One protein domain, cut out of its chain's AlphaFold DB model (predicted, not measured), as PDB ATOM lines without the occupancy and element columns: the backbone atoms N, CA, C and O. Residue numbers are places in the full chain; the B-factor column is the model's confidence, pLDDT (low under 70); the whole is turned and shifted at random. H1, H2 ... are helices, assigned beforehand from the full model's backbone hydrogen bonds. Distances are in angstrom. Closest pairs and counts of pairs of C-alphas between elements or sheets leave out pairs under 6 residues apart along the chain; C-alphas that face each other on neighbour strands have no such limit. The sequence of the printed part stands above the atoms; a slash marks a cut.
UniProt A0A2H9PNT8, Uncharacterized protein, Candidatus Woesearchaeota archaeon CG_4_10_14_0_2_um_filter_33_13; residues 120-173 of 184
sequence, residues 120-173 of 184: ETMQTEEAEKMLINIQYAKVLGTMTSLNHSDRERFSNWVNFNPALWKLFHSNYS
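What this domain is: This is residues 120 to 173 of the 184 residues of an uncharacterized protein of Candidatus Woesearchaeota archaeon CG_4_10_14_0_2_um_filter_33_13 (UniProt A0A2H9PNT8). The longest helix, H1, packs on both arms of a V made by the other two helices, with its residues 127 to 130 on H2 and 128 to 132 on H3. H2 and H3 meet near their ends at a corner round Asn 161, and residues 140 to 147 fold the chain back from the end of H1 to the start of H2. The printed part has 54 residues with three named helices, in the order H1, H2, H3, and no named strand; the class is all helix. It is compact, with a radius of gyration of the C-alphas of 10.6 A, and rounded, spanning 27 by 25 by 16 A.

Where its parts are: H1, residues 124 to 139, is 22.9 A long and begins at C-alpha 124 at (98.173, 30.400, 148.230). H2, residues 148 to 160, is 18.7 A long and ends at C-alpha 160 at (103.040, 21.694, 153.194). H3, residues 162 to 172, is 15.1 A long and ends at C-alpha 172 at (107.198, 40.551, 152.488).

How they stand to each other: H1 touches H3 with residues 128 to 132 alone; their closest C-alphas, those of Ile 132 and Tyr 172, are 7.0 A apart. They run the same way at a steep tilt of 55 degrees. H1 and H2 only just touch, with 3 pairs of C-alphas within 8 A, through residues 127 to 130 of H1 and 154 to 157 of H2 alone. Their closest C-alphas, those of Ala 127 and Phe 154, are 6.2 A apart, and they run opposite ways at a steep tilt of 63 degrees. H2 and H3 are close but not clearly touching, the closest C-alphas being those of Val 158 and Trp 165 at 5.9 A; they run opposite ways at a steep tilt of 66 degrees. Every O i to N i+4 pair is within hydrogen-bond range in H2 and H3, and 11 of 12 are in H1.

The domain as a whole: The two C-alphas farthest apart, those of Leu 140 and Phe 160, are 27.8 A from each other. The printed part has no cut. The link from H1 to H2 is short, with 8 residues, and the link from H2 to H3 is tight, with 1 residue. The mean pLDDT of the printed part is 87.6, and no printed residue is under 70.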
ATOM      1  N   GLU A 120      90.988  22.370 155.411       81.31
ATOM      2  CA  GLU A 120      92.027  22.284 156.449       81.31
ATOM      3  C   GLU A 120      93.320  23.029 156.066       81.31
ATOM      4  O   GLU A 120      94.077  23.475 156.929       81.31
ATOM      5  N   THR A 121      93.552  23.213 154.765       83.88
ATOM      6  CA  THR A 121      94.669  23.991 154.228       83.88
ATOM      7  C   THR A 121      94.185  25.283 153.578       83.88
ATOM      8  O   THR A 121      93.160  25.325 152.893       83.88
ATOM      9  N   MET A 122      94.949  26.352 153.775       89.81
ATOM     10  CA  MET A 122      94.722  27.648 153.139       89.81
ATOM     11  C   MET A 122      95.156  27.635 151.660       89.81
ATOM     12  O   MET A 122      96.092  26.923 151.302       89.81
ATOM     13  N   GLN A 123      94.493  28.406 150.788       92.25
ATOM     14  CA  GLN A 123      94.972  28.610 149.407       92.25
ATOM     15  C   GLN A 123      96.141  29.602 149.378       92.25
ATOM     16  O   GLN A 123      96.296  30.406 150.294       92.25
ATOM     17  N   THR A 124      96.951  29.585 148.318       91.31
ATOM     18  CA  THR A 124      98.173  30.400 148.230       91.31
ATOM     19  C   THR A 124      97.901  31.905 148.334       91.31
ATOM     20  O   THR A 124      98.595  32.582 149.089       91.31
ATOM     21  N   GLU A 125      96.871  32.441 147.664       91.56
ATOM     22  CA  GLU A 125      96.551  33.878 147.750       91.56
ATOM     23  C   GLU A 125      95.995  34.281 149.127       91.56
ATOM     24  O   GLU A 125      96.133  35.425 149.567       91.56
ATOM     25  N   GLU A 126      95.328  33.352 149.818       90.75
ATOM     26  CA  GLU A 126      94.830  33.559 151.180       90.75
ATOM     27  C   GLU A 126      96.000  33.524 152.180       90.75
ATOM     28  O   GLU A 126      96.082  34.379 153.064       90.75
ATOM     29  N   ALA A 127      96.958  32.614 151.975       90.25
ATOM     30  CA  ALA A 127      98.157  32.477 152.794       90.25
ATOM     31  C   ALA A 127      99.075  33.701 152.702       90.25
ATOM     32  O   ALA A 127      99.596  34.148 153.721       90.25
ATOM     33  N   GLU A 128      99.224  34.297 151.518       91.00
ATOM     34  CA  GLU A 128      99.970  35.548 151.338       91.00
ATOM     35  C   GLU A 128      99.391  36.680 152.202       91.00
ATOM     36  O   GLU A 128     100.105  37.326 152.973       91.00
ATOM     37  N   LYS A 129      98.069  36.876 152.145       91.31
ATOM     38  CA  LYS A 129      97.379  37.885 152.967       91.31
ATOM     39  C   LYS A 129      97.509  37.581 154.453       91.31
ATOM     40  O   LYS A 129      97.705  38.494 155.253       91.31
ATOM     41  N   MET A 130      97.409  36.306 154.828       90.06
ATOM     42  CA  MET A 130      97.543  35.882 156.217       90.06
ATOM     43  C   MET A 130      98.961  36.124 156.747       90.06
ATOM     44  O   MET A 130      99.110  36.618 157.861       90.06
ATOM     45  N   LEU A 131      99.995  35.874 155.942       89.69
ATOM     46  CA  LEU A 131     101.388  36.149 156.296       89.69
ATOM     47  C   LEU A 131     101.601  37.636 156.595       89.69
ATOM     48  O   LEU A 131     102.153  37.977 157.641       89.69
ATOM     49  N   ILE A 132     101.093  38.513 155.729       89.19
ATOM     50  CA  ILE A 132     101.154  39.965 155.922       89.19
ATOM     51  C   ILE A 132     100.413  40.365 157.208       89.19
ATOM     52  O   ILE A 132     100.946  41.099 158.042       89.19
ATOM     53  N   ASN A 133      99.207  39.833 157.419       89.56
ATOM     54  CA  ASN A 133      98.414  40.110 158.618       89.56
ATOM     55  C   ASN A 133      99.121  39.669 159.905       89.56
ATOM     56  O   ASN A 133      99.088  40.396 160.895       89.56
ATOM     57  N   ILE A 134      99.788  38.512 159.898       88.19
ATOM     58  CA  ILE A 134     100.583  38.008 161.027       88.19
ATOM     59  C   ILE A 134     101.749  38.952 161.316       88.19
ATOM     60  O   ILE A 134     101.989  39.297 162.471       88.19
ATOM     61  N   GLN A 135     102.461  39.415 160.289       86.56
ATOM     62  CA  GLN A 135     103.578  40.339 160.473       86.56
ATOM     63  C   GLN A 135     103.115  41.673 161.066       86.56
ATOM     64  O   GLN A 135     103.682  42.129 162.059       86.56
ATOM     65  N   TYR A 136     102.032  42.252 160.542       87.94
ATOM     66  CA  TYR A 136     101.451  43.470 161.107       87.94
ATOM     67  C   TYR A 136     100.942  43.265 162.532       87.94
ATOM     68  O   TYR A 136     101.232  44.080 163.407       87.94
ATOM     69  N   ALA A 137     100.240  42.162 162.801       86.56
ATOM     70  CA  ALA A 137      99.771  41.842 164.144       86.56
ATOM     71  C   ALA A 137     100.934  41.670 165.131       86.56
ATOM     72  O   ALA A 137     100.789  41.997 166.308       86.56
ATOM     73  N   LYS A 138     102.102  41.203 164.668       84.38
ATOM     74  CA  LYS A 138     103.291  41.042 165.516       84.38
ATOM     75  C   LYS A 138     103.902  42.385 165.859       84.38
ATOM     76  O   LYS A 138     104.154  42.651 167.030       84.38
ATOM     77  N   VAL A 139     104.090  43.229 164.847       83.75
ATOM     78  CA  VAL A 139     104.637  44.583 165.004       83.75
ATOM     79  C   VAL A 139     103.735  45.434 165.902       83.75
ATOM     80  O   VAL A 139     104.227  46.176 166.745       83.75
ATOM     81  N   LEU A 140     102.415  45.292 165.767       86.69
ATOM     82  CA  LEU A 140     101.432  46.019 166.574       86.69
ATOM     83  C   LEU A 140     101.159  45.374 167.944       86.69
ATOM     84  O   LEU A 140     100.483  45.975 168.775       86.69
ATOM     85  N   GLY A 141     101.654  44.157 168.195       83.19
ATOM     86  CA  GLY A 141     101.388  43.403 169.424       83.19
ATOM     87  C   GLY A 141      99.946  42.890 169.560       83.19
ATOM     88  O   GLY A 141      99.542  42.471 170.642       83.19
ATOM     89  N   THR A 142      99.155  42.893 168.485       85.31
ATOM     90  CA  THR A 142      97.731  42.516 168.469       85.31
ATOM     91  C   THR A 142      97.503  41.090 167.958       85.31
ATOM     92  O   THR A 142      96.559  40.832 167.218       85.31
ATOM     93  N   MET A 143      98.346  40.128 168.335       77.88
ATOM     94  CA  MET A 143      98.237  38.737 167.851       77.88
ATOM     95  C   MET A 143      96.919  38.039 168.209       77.88
ATOM     96  O   MET A 143      96.465  37.146 167.495       77.88
ATOM     97  N   THR A 144      96.270  38.462 169.292       78.62
ATOM     98  CA  THR A 144      94.989  37.906 169.744       78.62
ATOM     99  C   THR A 144      93.812  38.267 168.838       78.62
ATOM    100  O   THR A 144      92.768  37.629 168.949       78.62
ATOM    101  N   SER A 145      93.952  39.247 167.934       79.75
ATOM    102  CA  SER A 145      92.879  39.625 167.004       79.75
ATOM    103  C   SER A 145      92.744  38.676 165.813       79.75
ATOM    104  O   SER A 145      91.757  38.757 165.084       79.75
ATOM    105  N   LEU A 146      93.726  37.798 165.584       82.75
ATOM    106  CA  LEU A 146      93.677  36.813 164.510       82.75
ATOM    107  C   LEU A 146      92.854  35.595 164.935       82.75
ATOM    108  O   LEU A 146      93.070  35.004 166.000       82.75
ATOM    109  N   ASN A 147      91.930  35.197 164.063       88.19
ATOM    110  CA  ASN A 147      91.116  34.006 164.254       88.19
ATOM    111  C   ASN A 147      92.009  32.764 164.430       88.19
ATOM    112  O   ASN A 147      93.066  32.649 163.807       88.19
ATOM    113  N   HIS A 148      91.612  31.853 165.317       85.19
ATOM    114  CA  HIS A 148      92.408  30.667 165.627       85.19
ATOM    115  C   HIS A 148      92.385  29.648 164.477       85.19
ATOM    116  O   HIS A 148      93.452  29.221 164.051       85.19
ATOM    117  N   SER A 149      91.209  29.377 163.890       87.06
ATOM    118  CA  SER A 149      91.075  28.473 162.728       87.06
ATOM    119  C   SER A 149      91.971  28.912 161.558       87.06
ATOM    120  O   SER A 149      92.711  28.113 160.989       87.06
ATOM    121  N   ASP A 150      92.015  30.213 161.250       88.19
ATOM    122  CA  ASP A 150      92.847  30.714 160.148       88.19
ATOM    123  C   ASP A 150      94.354  30.606 160.448       88.19
ATOM    124  O   ASP A 150      95.157  30.433 159.530       88.19
ATOM    125  N   ARG A 151      94.749  30.654 161.729       87.00
ATOM    126  CA  ARG A 151      96.136  30.415 162.158       87.00
ATOM    127  C   ARG A 151      96.536  28.952 162.007       87.00
ATOM    128  O   ARG A 151      97.618  28.686 161.491       87.00
ATOM    129  N   GLU A 152      95.669  28.019 162.383       87.62
ATOM    130  CA  GLU A 152      95.916  26.585 162.195       87.62
ATOM    131  C   GLU A 152      96.000  26.221 160.708       87.62
ATOM    132  O   GLU A 152      96.967  25.595 160.271       87.62
ATOM    133  N   ARG A 153      95.058  26.713 159.892       89.62
ATOM    134  CA  ARG A 153      95.067  26.517 158.431       89.62
ATOM    135  C   ARG A 153      96.327  27.083 157.775       89.62
ATOM    136  O   ARG A 153      96.856  26.489 156.831       89.62
ATOM    137  N   PHE A 154      96.816  28.225 158.262       90.62
ATOM    138  CA  PHE A 154      98.071  28.810 157.795       90.62
ATOM    139  C   PHE A 154      99.289  27.996 158.252       90.62
ATOM    140  O   PHE A 154     100.172  27.739 157.439       90.62
ATOM    141  N   SER A 155      99.320  27.533 159.503       89.56
ATOM    142  CA  SER A 155     100.372  26.637 160.007       89.56
ATOM    143  C   SER A 155     100.476  25.371 159.149       89.56
ATOM    144  O   SER A 155     101.555  25.017 158.669       89.56
ATOM    145  N   ASN A 156      99.334  24.756 158.829       90.25
ATOM    146  CA  ASN A 156      99.262  23.631 157.900       90.25
ATOM    147  C   ASN A 156      99.821  24.002 156.521       90.25
ATOM    148  O   ASN A 156     100.657  23.279 155.978       90.25
ATOM    149  N   TRP A 157      99.430  25.152 155.966       92.12
ATOM    150  CA  TRP A 157      99.947  25.612 154.676       92.12
ATOM    151  C   TRP A 157     101.474  25.791 154.670       92.12
ATOM    152  O   TRP A 157     102.122  25.358 153.714       92.12
ATOM    153  N   VAL A 158     102.054  26.365 155.733       90.69
ATOM    154  CA  VAL A 158     103.511  26.541 155.883       90.69
ATOM    155  C   VAL A 158     104.228  25.192 155.903       90.69
ATOM    156  O   VAL A 158     105.256  25.038 155.242       90.69
ATOM    157  N   ASN A 159     103.664  24.203 156.602       89.56
ATOM    158  CA  ASN A 159     104.224  22.853 156.671       89.56
ATOM    159  C   ASN A 159     104.211  22.145 155.308       89.56
ATOM    160  O   ASN A 159     105.182  21.478 154.954       89.56
ATOM    161  N   PHE A 160     103.142  22.310 154.521       91.06
ATOM    162  CA  PHE A 160     103.040  21.694 153.194       91.06
ATOM    163  C   PHE A 160     103.825  22.441 152.106       91.06
ATOM    164  O   PHE A 160     104.257  21.819 151.138       91.06
ATOM    165  N   ASN A 161     104.040  23.755 152.250       91.12
ATOM    166  CA  ASN A 161     104.642  24.603 151.215       91.12
ATOM    167  C   ASN A 161     105.855  25.411 151.720       91.12
ATOM    168  O   ASN A 161     105.877  26.642 151.600       91.12
ATOM    169  N   PRO A 162     106.920  24.759 152.223       89.62
ATOM    170  CA  PRO A 162     108.044  25.458 152.848       89.62
ATOM    171  C   PRO A 162     108.812  26.364 151.874       89.62
ATOM    172  O   PRO A 162     109.343  27.398 152.274       89.62
ATOM    173  N   ALA A 163     108.874  26.001 150.588       91.06
ATOM    174  CA  ALA A 163     109.550  26.802 149.566       91.06
ATOM    175  C   ALA A 163     108.801  28.110 149.268       91.06
ATOM    176  O   ALA A 163     109.415  29.175 149.228       91.06
ATOM    177  N   LEU A 164     107.473  28.038 149.114       89.62
ATOM    178  CA  LEU A 164     106.636  29.220 148.899       89.62
ATOM    179  C   LEU A 164     106.625  30.114 150.132       89.62
ATOM    180  O   LEU A 164     106.729  31.329 150.003       89.62
ATOM    181  N   TRP A 165     106.569  29.523 151.325       89.38
ATOM    182  CA  TRP A 165     106.675  30.283 152.562       89.38
ATOM    183  C   TRP A 165     107.996  31.061 152.642       89.38
ATOM    184  O   TRP A 165     107.962  32.258 152.908       89.38
ATOM    185  N   LYS A 166     109.143  30.431 152.343       89.31
ATOM    186  CA  LYS A 166     110.447  31.122 152.323       89.31
ATOM    187  C   LYS A 166     110.470  32.282 151.331       89.31
ATOM    188  O   LYS A 166     110.971  33.347 151.672       89.31
ATOM    189  N   LEU A 167     109.913  32.083 150.136       90.00
ATOM    190  CA  LEU A 167     109.835  33.115 149.103       90.00
ATOM    191  C   LEU A 167     108.947  34.288 149.537       90.00
ATOM    192  O   LEU A 167     109.322  35.448 149.379       90.00
ATOM    193  N   PHE A 168     107.775  34.012 150.108       88.94
ATOM    194  CA  PHE A 168     106.910  35.075 150.613       88.94
ATOM    195  C   PHE A 168     107.512  35.780 151.817       88.94
ATOM    196  O   PHE A 168     107.394  36.996 151.925       88.94
ATOM    197  N   HIS A 169     108.196  35.048 152.692       87.06
ATOM    198  CA  HIS A 169     108.918  35.644 153.800       87.06
ATOM    199  C   HIS A 169     110.012  36.588 153.293       87.06
ATOM    200  O   HIS A 169     110.026  37.736 153.710       87.06
ATOM    201  N   SER A 170     110.840  36.184 152.323       87.31
ATOM    202  CA  SER A 170     111.868  37.077 151.766       87.31
ATOM    203  C   SER A 170     111.298  38.301 151.043       87.31
ATOM    204  O   SER A 170     111.941  39.343 151.015       87.31
ATOM    205  N   ASN A 171     110.111  38.185 150.443       86.06
ATOM    206  CA  ASN A 171     109.497  39.285 149.696       86.06
ATOM    207  C   ASN A 171     108.732  40.268 150.587       86.06
ATOM    208  O   ASN A 171     108.660  41.451 150.263       86.06
ATOM    209  N   TYR A 172     108.133  39.780 151.673       83.06
ATOM    210  CA  TYR A 172     107.198  40.551 152.488       83.06
ATOM    211  C   TYR A 172     107.649  40.743 153.939       83.06
ATOM    212  O   TYR A 172     106.948  41.430 154.676       83.06
ATOM    213  N   SER A 173     108.786  40.183 154.391       80.31
ATOM    214  CA  SER A 173     109.251  40.417 155.766       80.31
ATOM    215  C   SER A 173     109.512  41.901 156.017       80.31
ATOM    216  O   SER A 173     110.321  42.564 155.377       80.31
TER     217      SER A 173